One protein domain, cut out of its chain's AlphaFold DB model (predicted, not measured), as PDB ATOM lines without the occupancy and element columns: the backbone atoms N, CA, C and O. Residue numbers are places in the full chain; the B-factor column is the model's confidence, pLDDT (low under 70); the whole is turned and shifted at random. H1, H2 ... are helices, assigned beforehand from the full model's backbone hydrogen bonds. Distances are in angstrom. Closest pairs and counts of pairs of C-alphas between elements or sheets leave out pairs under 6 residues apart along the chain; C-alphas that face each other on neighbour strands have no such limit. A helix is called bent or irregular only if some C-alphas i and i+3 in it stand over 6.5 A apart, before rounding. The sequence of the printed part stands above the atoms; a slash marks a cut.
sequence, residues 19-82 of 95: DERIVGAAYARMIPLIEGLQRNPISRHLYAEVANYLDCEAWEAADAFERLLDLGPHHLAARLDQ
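This is residues 19 to 82 of the 95 residues of an uncharacterized protein of Streptomonospora salina (UniProt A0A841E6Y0). One long helix, H1, has two others packed on it one after the other: H2 folds back along residues 30 to 37 as a helical hairpin, and H3a, the first arm of the bent helix H3, packs on residues 19 to 26. The second arm, H3b, turns off about perpendicular, and residues 69 to 75 and 77 to 82 of H3 stick out from this body. The printed part has 64 residues with three named helices, H1, H2 and H3 in chain order, and no named strand; its class is all helix. It is loose, with a radius of gyration of the C-alphas of 14.8 A, and spans 44 by 22 by 13 A.

H3, residues 58 to 82, was assigned as one helix by its hydrogen bonds but is bent: C-alphas 70 and 73 are 8.9 A apart. Its arms, H3a, residues 58 to 70, and H3b, residues 73 to 82, are close but not clearly touching, their closest C-alphas, Leu 68 and His 75, 7.7 A apart, and stand about perpendicular at 90 degrees. H3a touches H1, residues 19 to 39, at a steep tilt of 54 degrees, opposite ways; the closest C-alphas, Asp 19 and Ala 64, are 4.9 A apart. H1 touches H2, residues 44 to 56, with H2's residues 46 to 50 alone, at a shallow tilt of 20 degrees, opposite ways; the closest C-alphas, Leu 33 and Leu 46, are 6.2 A apart. H2 and H3a meet only through their link. H3b is apart from H1 and H2. Every O i to N i+4 pair is within hydrogen-bond range in H2, H3a and H3b, and 15 of 17 in H1.

H3a is 18.5 A long and H3b 14.2 A, ending at C-alpha 82 (-65.598, -11.070, -17.993). H1 is 30.5 A long from C-alpha 19 (-51.390, -19.362, -22.868), and H2 is 18.5 A.

The C-alphas farthest apart, Ile 42 and Asp 81, are 45.2 A apart. The printed part has no cut, and both links are tight. Mean pLDDT of the printed part is 89.6; residues 76 to 77 are under 70.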
ATOM      1  N   ASP A  19     -51.369 -19.102 -21.427       90.56
ATOM      2  CA  ASP A  19     -51.390 -19.362 -22.868       90.56
ATOM      3  C   ASP A  19     -51.767 -18.108 -23.674       90.56
ATOM      4  O   ASP A  19     -51.122 -17.803 -24.676       90.56
ATOM      5  N   GLU A  20     -52.727 -17.304 -23.201       89.69
ATOM      6  CA  GLU A  20     -53.069 -16.019 -23.831       89.69
ATOM      7  C   GLU A  20     -51.896 -15.031 -23.808       89.69
ATOM      8  O   GLU A  20     -51.679 -14.304 -24.778       89.69
ATOM      9  N   ARG A  21     -51.106 -15.006 -22.726       92.12
ATOM     10  CA  ARG A  21     -49.899 -14.167 -22.648       92.12
ATOM     11  C   ARG A  21     -48.830 -14.624 -23.625       92.12
ATOM     12  O   ARG A  21     -48.215 -13.773 -24.262       92.12
ATOM     13  N   ILE A  22     -48.615 -15.931 -23.745       92.94
ATOM     14  CA  ILE A  22     -47.635 -16.501 -24.676       92.94
ATOM     15  C   ILE A  22     -48.025 -16.145 -26.116       92.94
ATOM     16  O   ILE A  22     -47.216 -15.579 -26.851       92.94
ATOM     17  N   VAL A  23     -49.281 -16.387 -26.502       92.00
ATOM     18  CA  VAL A  23     -49.781 -16.064 -27.849       92.00
ATOM     19  C   VAL A  23     -49.767 -14.553 -28.103       92.00
ATOM     20  O   VAL A  23     -49.353 -14.105 -29.174       92.00
ATOM     21  N   GLY A  24     -50.156 -13.743 -27.117       90.69
ATOM     22  CA  GLY A  24     -50.110 -12.284 -27.212       90.69
ATOM     23  C   GLY A  24     -48.687 -11.743 -27.382       90.69
ATOM     24  O   GLY A  24     -48.456 -10.871 -28.219       90.69
ATOM     25  N   ALA A  25     -47.715 -12.287 -26.645       92.19
ATOM     26  CA  ALA A  25     -46.305 -11.922 -26.772       92.19
ATOM     27  C   ALA A  25     -45.736 -12.321 -28.142       92.19
ATOM     28  O   ALA A  25     -45.063 -11.515 -28.788       92.19
ATOM     29  N   ALA A  26     -46.064 -13.524 -28.618       93.75
ATOM     30  CA  ALA A  26     -45.717 -13.994 -29.955       93.75
ATOM     31  C   ALA A  26     -46.255 -13.062 -31.050       93.75
ATOM     32  O   ALA A  26     -45.509 -12.629 -31.931       93.75
ATOM     33  N   TYR A  27     -47.532 -12.684 -30.957       92.56
ATOM     34  CA  TYR A  27     -48.162 -11.747 -31.884       92.56
ATOM     35  C   TYR A  27     -47.482 -10.372 -31.860       92.56
ATOM     36  O   TYR A  27     -47.084  -9.854 -32.906       92.56
ATOM     37  N   ALA A  28     -47.279  -9.806 -30.665       93.44
ATOM     38  CA  ALA A  28     -46.625  -8.512 -30.484       93.44
ATOM     39  C   ALA A  28     -45.195  -8.487 -31.045       93.44
ATOM     40  O   ALA A  28     -44.740  -7.451 -31.529       93.44
ATOM     41  N   ARG A  29     -44.494  -9.626 -31.018       93.19
ATOM     42  CA  ARG A  29     -43.155  -9.771 -31.590       93.19
ATOM     43  C   ARG A  29     -43.166  -9.939 -33.108       93.19
ATOM     44  O   ARG A  29     -42.352  -9.324 -33.794       93.19
ATOM     45  N   MET A  30     -44.066 -10.758 -33.650       93.69
ATOM     46  CA  MET A  30     -44.097 -11.061 -35.084       93.69
ATOM     47  C   MET A  30     -44.594  -9.898 -35.945       93.69
ATOM     48  O   MET A  30     -44.060  -9.684 -37.035       93.69
ATOM     49  N   ILE A  31     -45.597  -9.144 -35.487       95.06
ATOM     50  CA  ILE A  31     -46.232  -8.098 -36.302       95.06
ATOM     51  C   ILE A  31     -45.233  -7.028 -36.774       95.06
ATOM     52  O   ILE A  31     -45.140  -6.816 -37.986       95.06
ATOM     53  N   PRO A  32     -44.403  -6.420 -35.902       95.88
ATOM     54  CA  PRO A  32     -43.412  -5.439 -36.341       95.88
ATOM     55  C   PRO A  32     -42.386  -6.008 -37.330       95.88
ATOM     56  O   PRO A  32     -41.943  -5.295 -38.233       95.88
ATOM     57  N   LEU A  33     -42.014  -7.286 -37.187       95.56
ATOM     58  CA  LEU A  33     -41.072  -7.953 -38.092       95.56
ATOM     59  C   LEU A  33     -41.676  -8.137 -39.486       95.56
ATOM     60  O   LEU A  33     -41.021  -7.831 -40.486       95.56
ATOM     61  N   ILE A  34     -42.932  -8.586 -39.556       94.44
ATOM     62  CA  ILE A  34     -43.662  -8.756 -40.817       94.44
ATOM     63  C   ILE A  34     -43.849  -7.404 -41.502       94.44
ATOM     64  O   ILE A  34     -43.513  -7.264 -42.678       94.44
ATOM     65  N   GLU A  35     -44.321  -6.390 -40.776       97.12
ATOM     66  CA  GLU A  35     -44.469  -5.042 -41.328       97.12
ATOM     67  C   GLU A  35     -43.127  -4.461 -41.794       97.12
ATOM     68  O   GLU A  35     -43.042  -3.808 -42.837       97.12
ATOM     69  N   GLY A  36     -42.056  -4.699 -41.033       97.19
ATOM     70  CA  GLY A  36     -40.706  -4.297 -41.404       97.19
ATOM     71  C   GLY A  36     -40.264  -4.930 -42.722       97.19
ATOM     72  O   GLY A  36     -39.735  -4.231 -43.587       97.19
ATOM     73  N   LEU A  37     -40.512  -6.230 -42.905       96.69
ATOM     74  CA  LEU A  37     -40.181  -6.953 -44.135       96.69
ATOM     75  C   LEU A  37     -41.049  -6.508 -45.314       96.69
ATOM     76  O   LEU A  37     -40.545  -6.393 -46.426       96.69
ATOM     77  N   GLN A  38     -42.323  -6.191 -45.087       96.50
ATOM     78  CA  GLN A  38     -43.187  -5.621 -46.125       96.50
ATOM     79  C   GLN A  38     -42.665  -4.263 -46.617       96.50
ATOM     80  O   GLN A  38     -42.686  -3.994 -47.817       96.50
ATOM     81  N   ARG A  39     -42.166  -3.414 -45.707       97.75
ATOM     82  CA  ARG A  39     -41.579  -2.106 -46.050       97.75
ATOM     83  C   ARG A  39     -40.179  -2.231 -46.657       97.75
ATOM     84  O   ARG A  39     -39.815  -1.429 -47.513       97.75
ATOM     85  N   ASN A  40     -39.387  -3.206 -46.211       96.19
ATOM     86  CA  ASN A  40     -38.022  -3.439 -46.675       96.19
ATOM     87  C   ASN A  40     -37.739  -4.945 -46.872       96.19
ATOM     88  O   ASN A  40     -37.157  -5.592 -45.992       96.19
ATOM     89  N   PRO A  41     -38.090  -5.500 -48.045       93.38
ATOM     90  CA  PRO A  41     -38.093  -6.944 -48.284       93.38
ATOM     91  C   PRO A  41     -36.706  -7.573 -48.439       93.38
ATOM     92  O   PRO A  41     -36.602  -8.785 -48.560       93.38
ATOM     93  N   ILE A  42     -35.627  -6.785 -48.445       95.38
ATOM     94  CA  ILE A  42     -34.245  -7.286 -48.566       95.38
ATOM     95  C   ILE A  42     -33.419  -7.040 -47.294       95.38
ATOM     96  O   ILE A  42     -32.188  -7.101 -47.308       95.38
ATOM     97  N   SER A  43     -34.085  -6.766 -46.170       97.44
ATOM     98  CA  SER A  43     -33.423  -6.525 -44.889       97.44
ATOM     99  C   SER A  43     -32.911  -7.821 -44.256       97.44
ATOM    100  O   SER A  43     -33.655  -8.561 -43.612       97.44
ATOM    101  N   ARG A  44     -31.599  -8.066 -44.368       96.56
ATOM    102  CA  ARG A  44     -30.924  -9.207 -43.719       96.56
ATOM    103  C   ARG A  44     -31.185  -9.275 -42.212       96.56
ATOM    104  O   ARG A  44     -31.333 -10.365 -41.676       96.56
ATOM    105  N   HIS A  45     -31.212  -8.127 -41.537       97.00
ATOM    106  CA  HIS A  45     -31.428  -8.072 -40.093       97.00
ATOM    107  C   HIS A  45     -32.828  -8.568 -39.714       97.00
ATOM    108  O   HIS A  45     -32.942  -9.414 -38.837       97.00
ATOM    109  N   LEU A  46     -33.873  -8.129 -40.425       97.31
ATOM    110  CA  LEU A  46     -35.241  -8.569 -40.140       97.31
ATOM    111  C   LEU A  46     -35.429 -10.067 -40.396       97.31
ATOM    112  O   LEU A  46     -36.070 -10.745 -39.601       97.31
ATOM    113  N   TYR A  47     -34.818 -10.608 -41.453       96.75
ATOM    114  CA  TYR A  47     -34.815 -12.057 -41.670       96.75
ATOM    115  C   TYR A  47     -34.095 -12.825 -40.556       96.75
ATOM    116  O   TYR A  47     -34.549 -13.903 -40.186       96.75
ATOM    117  N   ALA A  48     -33.003 -12.284 -40.006       96.75
ATOM    118  CA  ALA A  48     -32.303 -12.907 -38.884       96.75
ATOM    119  C   ALA A  48     -33.150 -12.903 -37.599       96.75
ATOM    120  O   ALA A  48     -33.190 -13.911 -36.902       96.75
ATOM    121  N   GLU A  49     -33.864 -11.811 -37.317       95.69
ATOM    122  CA  GLU A  49     -34.784 -11.727 -36.174       95.69
ATOM    123  C   GLU A  49     -35.953 -12.710 -36.302       95.69
ATOM    124  O   GLU A  49     -36.294 -13.399 -35.340       95.69
ATOM    125  N   VAL A  50     -36.537 -12.827 -37.502       94.81
ATOM    126  CA  VAL A  50     -37.581 -13.825 -37.780       94.81
ATOM    127  C   VAL A  50     -37.039 -15.239 -37.592       94.81
ATOM    128  O   VAL A  50     -37.679 -16.038 -36.916       94.81
ATOM    129  N   ALA A  51     -35.861 -15.550 -38.138       95.12
ATOM    130  CA  ALA A  51     -35.243 -16.865 -37.976       95.12
ATOM    131  C   ALA A  51     -35.003 -17.202 -36.496       95.12
ATOM    132  O   ALA A  51     -35.413 -18.261 -36.038       95.12
ATOM    133  N   ASN A  52     -34.440 -16.268 -35.724       94.50
ATOM    134  CA  ASN A  52     -34.201 -16.467 -34.297       94.50
ATOM    135  C   ASN A  52     -35.499 -16.720 -33.512       94.50
ATOM    136  O   ASN A  52     -35.533 -17.568 -32.625       94.50
ATOM    137  N   TYR A  53     -36.577 -16.001 -33.836       93.25
ATOM    138  CA  TYR A  53     -37.880 -16.247 -33.222       93.25
ATOM    139  C   TYR A  53     -38.430 -17.643 -33.566       93.25
ATOM    140  O   TYR A  53     -38.909 -18.353 -32.679       93.25
ATOM    141  N   LEU A  54     -38.332 -18.052 -34.835       92.56
ATOM    142  CA  LEU A  54     -38.786 -19.366 -35.294       92.56
ATOM    143  C   LEU A  54     -38.002 -20.520 -34.652       92.56
ATOM    144  O   LEU A  54     -38.592 -21.557 -34.357       92.56
ATOM    145  N   ASP A  55     -36.707 -20.325 -34.402       91.81
ATOM    146  CA  ASP A  55     -35.844 -21.345 -33.802       91.81
ATOM    147  C   ASP A  55     -36.083 -21.523 -32.294       91.81
ATOM    148  O   ASP A  55     -35.944 -22.633 -31.779       91.81
ATOM    149  N   CYS A  56     -36.438 -20.451 -31.577       83.88
ATOM    150  CA  CYS A  56     -36.437 -20.453 -30.110       83.88
ATOM    151  C   CYS A  56     -37.833 -20.431 -29.470       83.88
ATOM    152  O   CYS A  56     -38.027 -21.049 -28.428       83.88
ATOM    153  N   GLU A  57     -38.788 -19.694 -30.044       83.88
ATOM    154  CA  GLU A  57     -40.005 -19.266 -29.326       83.88
ATOM    155  C   GLU A  57     -41.306 -19.655 -30.050       83.88
ATOM    156  O   GLU A  57     -42.352 -19.798 -29.418       83.88
ATOM    157  N   ALA A  58     -41.261 -19.868 -31.369       88.50
ATOM    158  CA  ALA A  58     -42.468 -20.103 -32.164       88.50
ATOM    159  C   ALA A  58     -43.224 -21.395 -31.804       88.50
ATOM    160  O   ALA A  58     -44.449 -21.424 -31.901       88.50
ATOM    161  N   TRP A  59     -42.517 -22.445 -31.370       92.94
ATOM    162  CA  TRP A  59     -43.131 -23.722 -30.985       92.94
ATOM    163  C   TRP A  59     -44.023 -23.591 -29.751       92.94
ATOM    164  O   TRP A  59     -45.156 -24.061 -29.761       92.94
ATOM    165  N   GLU A  60     -43.551 -22.892 -28.718       93.12
ATOM    166  CA  GLU A  60     -44.324 -22.692 -27.488       93.12
ATOM    167  C   GLU A  60     -45.593 -21.873 -27.755       93.12
ATOM    168  O   GLU A  60     -46.659 -22.177 -27.220       93.12
ATOM    169  N   ALA A  61     -45.497 -20.873 -28.634       92.75
ATOM    170  CA  ALA A  61     -46.641 -20.077 -29.054       92.75
ATOM    171  C   ALA A  61     -47.659 -20.877 -29.876       92.75
ATOM    172  O   ALA A  61     -48.861 -20.709 -29.669       92.75
ATOM    173  N   ALA A  62     -47.196 -21.754 -30.771       92.38
ATOM    174  CA  ALA A  62     -48.071 -22.646 -31.524       92.38
ATOM    175  C   ALA A  62     -48.804 -23.621 -30.590       92.38
ATOM    176  O   ALA A  62     -50.026 -23.714 -30.646       92.38
ATOM    177  N   ASP A  63     -48.089 -24.260 -29.662       94.81
ATOM    178  CA  ASP A  63     -48.697 -25.181 -28.699       94.81
ATOM    179  C   ASP A  63     -49.685 -24.468 -27.761       94.81
ATOM    180  O   ASP A  63     -50.738 -25.012 -27.432       94.81
ATOM    181  N   ALA A  64     -49.365 -23.248 -27.314       92.12
ATOM    182  CA  ALA A  64     -50.278 -22.429 -26.515       92.12
ATOM    183  C   ALA A  64     -51.544 -22.063 -27.297       92.12
ATOM    184  O   ALA A  64     -52.642 -22.100 -26.745       92.12
ATOM    185  N   PHE A  65     -51.406 -21.751 -28.585       91.00
ATOM    186  CA  PHE A  65     -52.543 -21.468 -29.448       91.00
ATOM    187  C   PHE A  65     -53.440 -22.699 -29.635       91.00
ATOM    188  O   PHE A  65     -54.652 -22.583 -29.468       91.00
ATOM    189  N   GLU A  66     -52.866 -23.876 -29.890       92.44
ATOM    190  CA  GLU A  66     -53.629 -25.129 -29.991       92.44
ATOM    191  C   GLU A  66     -54.376 -25.445 -28.686       92.44
ATOM    192  O   GLU A  66     -55.565 -25.756 -28.713       92.44
ATOM    193  N   ARG A  67     -53.743 -25.251 -27.517       92.81
ATOM    194  CA  ARG A  67     -54.432 -25.400 -26.221       92.81
ATOM    195  C   ARG A  67     -55.614 -24.442 -26.073       92.81
ATOM    196  O   ARG A  67     -56.659 -24.847 -25.568       92.81
ATOM    197  N   LEU A  68     -55.482 -23.190 -26.516       88.94
ATOM    198  CA  LEU A  68     -56.594 -22.232 -26.501       88.94
ATOM    199  C   LEU A  68     -57.728 -22.649 -27.446       88.94
ATOM    200  O   LEU A  68     -58.897 -22.469 -27.102       88.94
ATOM    201  N   LEU A  69     -57.402 -23.221 -28.608       86.50
ATOM    202  CA  LEU A  69     -58.398 -23.766 -29.530       86.50
ATOM    203  C   LEU A  69     -59.130 -24.973 -28.935       86.50
ATOM    204  O   LEU A  69     -60.353 -25.053 -29.058       86.50
ATOM    205  N   ASP A  70     -58.414 -25.860 -28.242       88.12
ATOM    206  CA  ASP A  70     -58.979 -27.044 -27.584       88.12
ATOM    207  C   ASP A  70     -59.944 -26.685 -26.444       88.12
ATOM    208  O   ASP A  70     -60.943 -27.379 -26.229       88.12
ATOM    209  N   LEU A  71     -59.705 -25.574 -25.735       83.69
ATOM    210  CA  LEU A  71     -60.670 -25.045 -24.761       83.69
ATOM    211  C   LEU A  71     -61.982 -24.592 -25.430       83.69
ATOM    212  O   LEU A  71     -63.049 -24.573 -24.801       83.69
ATOM    213  N   GLY A  72     -61.916 -24.254 -26.719       76.69
ATOM    214  CA  GLY A  72     -63.066 -24.043 -27.580       76.69
ATOM    215  C   GLY A  72     -63.953 -22.854 -27.180       76.69
ATOM    216  O   GLY A  72     -63.527 -21.926 -26.486       76.69
ATOM    217  N   PRO A  73     -65.228 -22.850 -27.613       72.62
ATOM    218  CA  PRO A  73     -66.124 -21.702 -27.449       72.62
ATOM    219  C   PRO A  73     -66.472 -21.387 -25.987       72.62
ATOM    220  O   PRO A  73     -66.896 -20.271 -25.699       72.62
ATOM    221  N   HIS A  74     -66.275 -22.330 -25.059       71.56
ATOM    222  CA  HIS A  74     -66.514 -22.110 -23.630       71.56
ATOM    223  C   HIS A  74     -65.496 -21.147 -23.015       71.56
ATOM    224  O   HIS A  74     -65.871 -20.314 -22.192       71.56
ATOM    225  N   HIS A  75     -64.231 -21.219 -23.443       73.94
ATOM    226  CA  HIS A  75     -63.211 -20.255 -23.026       73.94
ATOM    227  C   HIS A  75     -63.549 -18.856 -23.529       73.94
ATOM    228  O   HIS A  75     -63.583 -17.912 -22.746       73.94
ATOM    229  N   LEU A  76     -63.912 -18.734 -24.809       68.06
ATOM    230  CA  LEU A  76     -64.316 -17.456 -25.394       68.06
ATOM    231  C   LEU A  76     -65.552 -16.863 -24.694       68.06
ATOM    232  O   LEU A  76     -65.560 -15.676 -24.390       68.06
ATOM    233  N   ALA A  77     -66.566 -17.680 -24.399       69.75
ATOM    234  CA  ALA A  77     -67.773 -17.237 -23.701       69.75
ATOM    235  C   ALA A  77     -67.461 -16.704 -22.292       69.75
ATOM    236  O   ALA A  77     -67.879 -15.603 -21.951       69.75
ATOM    237  N   ALA A  78     -66.646 -17.424 -21.513       72.62
ATOM    238  CA  ALA A  78     -66.233 -16.977 -20.184       72.62
ATOM    239  C   ALA A  78     -65.422 -15.668 -20.227       72.62
ATOM    240  O   ALA A  78     -65.534 -14.839 -19.326       72.62
ATOM    241  N   ARG A  79     -64.615 -15.464 -21.276       72.88
ATOM    242  CA  ARG A  79     -63.851 -14.222 -21.483       72.88
ATOM    243  C   ARG A  79     -64.749 -13.055 -21.898       72.88
ATOM    244  O   ARG A  79     -64.542 -11.944 -21.421       72.88
ATOM    245  N   LEU A  80     -65.755 -13.302 -22.737       72.00
ATOM    246  CA  LEU A  80     -66.750 -12.298 -23.122       72.00
ATOM    247  C   LEU A  80     -67.602 -11.854 -21.925       72.00
ATOM    248  O   LEU A  80     -67.818 -10.658 -21.754       72.00
ATOM    249  N   ASP A  81     -67.999 -12.784 -21.053       74.50
ATOM    250  CA  ASP A  81     -68.717 -12.460 -19.814       74.50
ATOM    251  C   ASP A  81     -67.861 -11.607 -18.857       74.50
ATOM    252  O   ASP A  81     -68.379 -10.710 -18.194       74.50
ATOM    253  N   GLN A  82     -66.544 -11.850 -18.806       71.69
ATOM    254  CA  GLN A  82     -65.598 -11.070 -17.993       71.69
ATOM    255  C   GLN A  82     -65.344  -9.657 -18.529       71.69
ATOM    256  O   GLN A  82     -65.043  -8.761 -17.745       71.69
TER     257      GLN A  82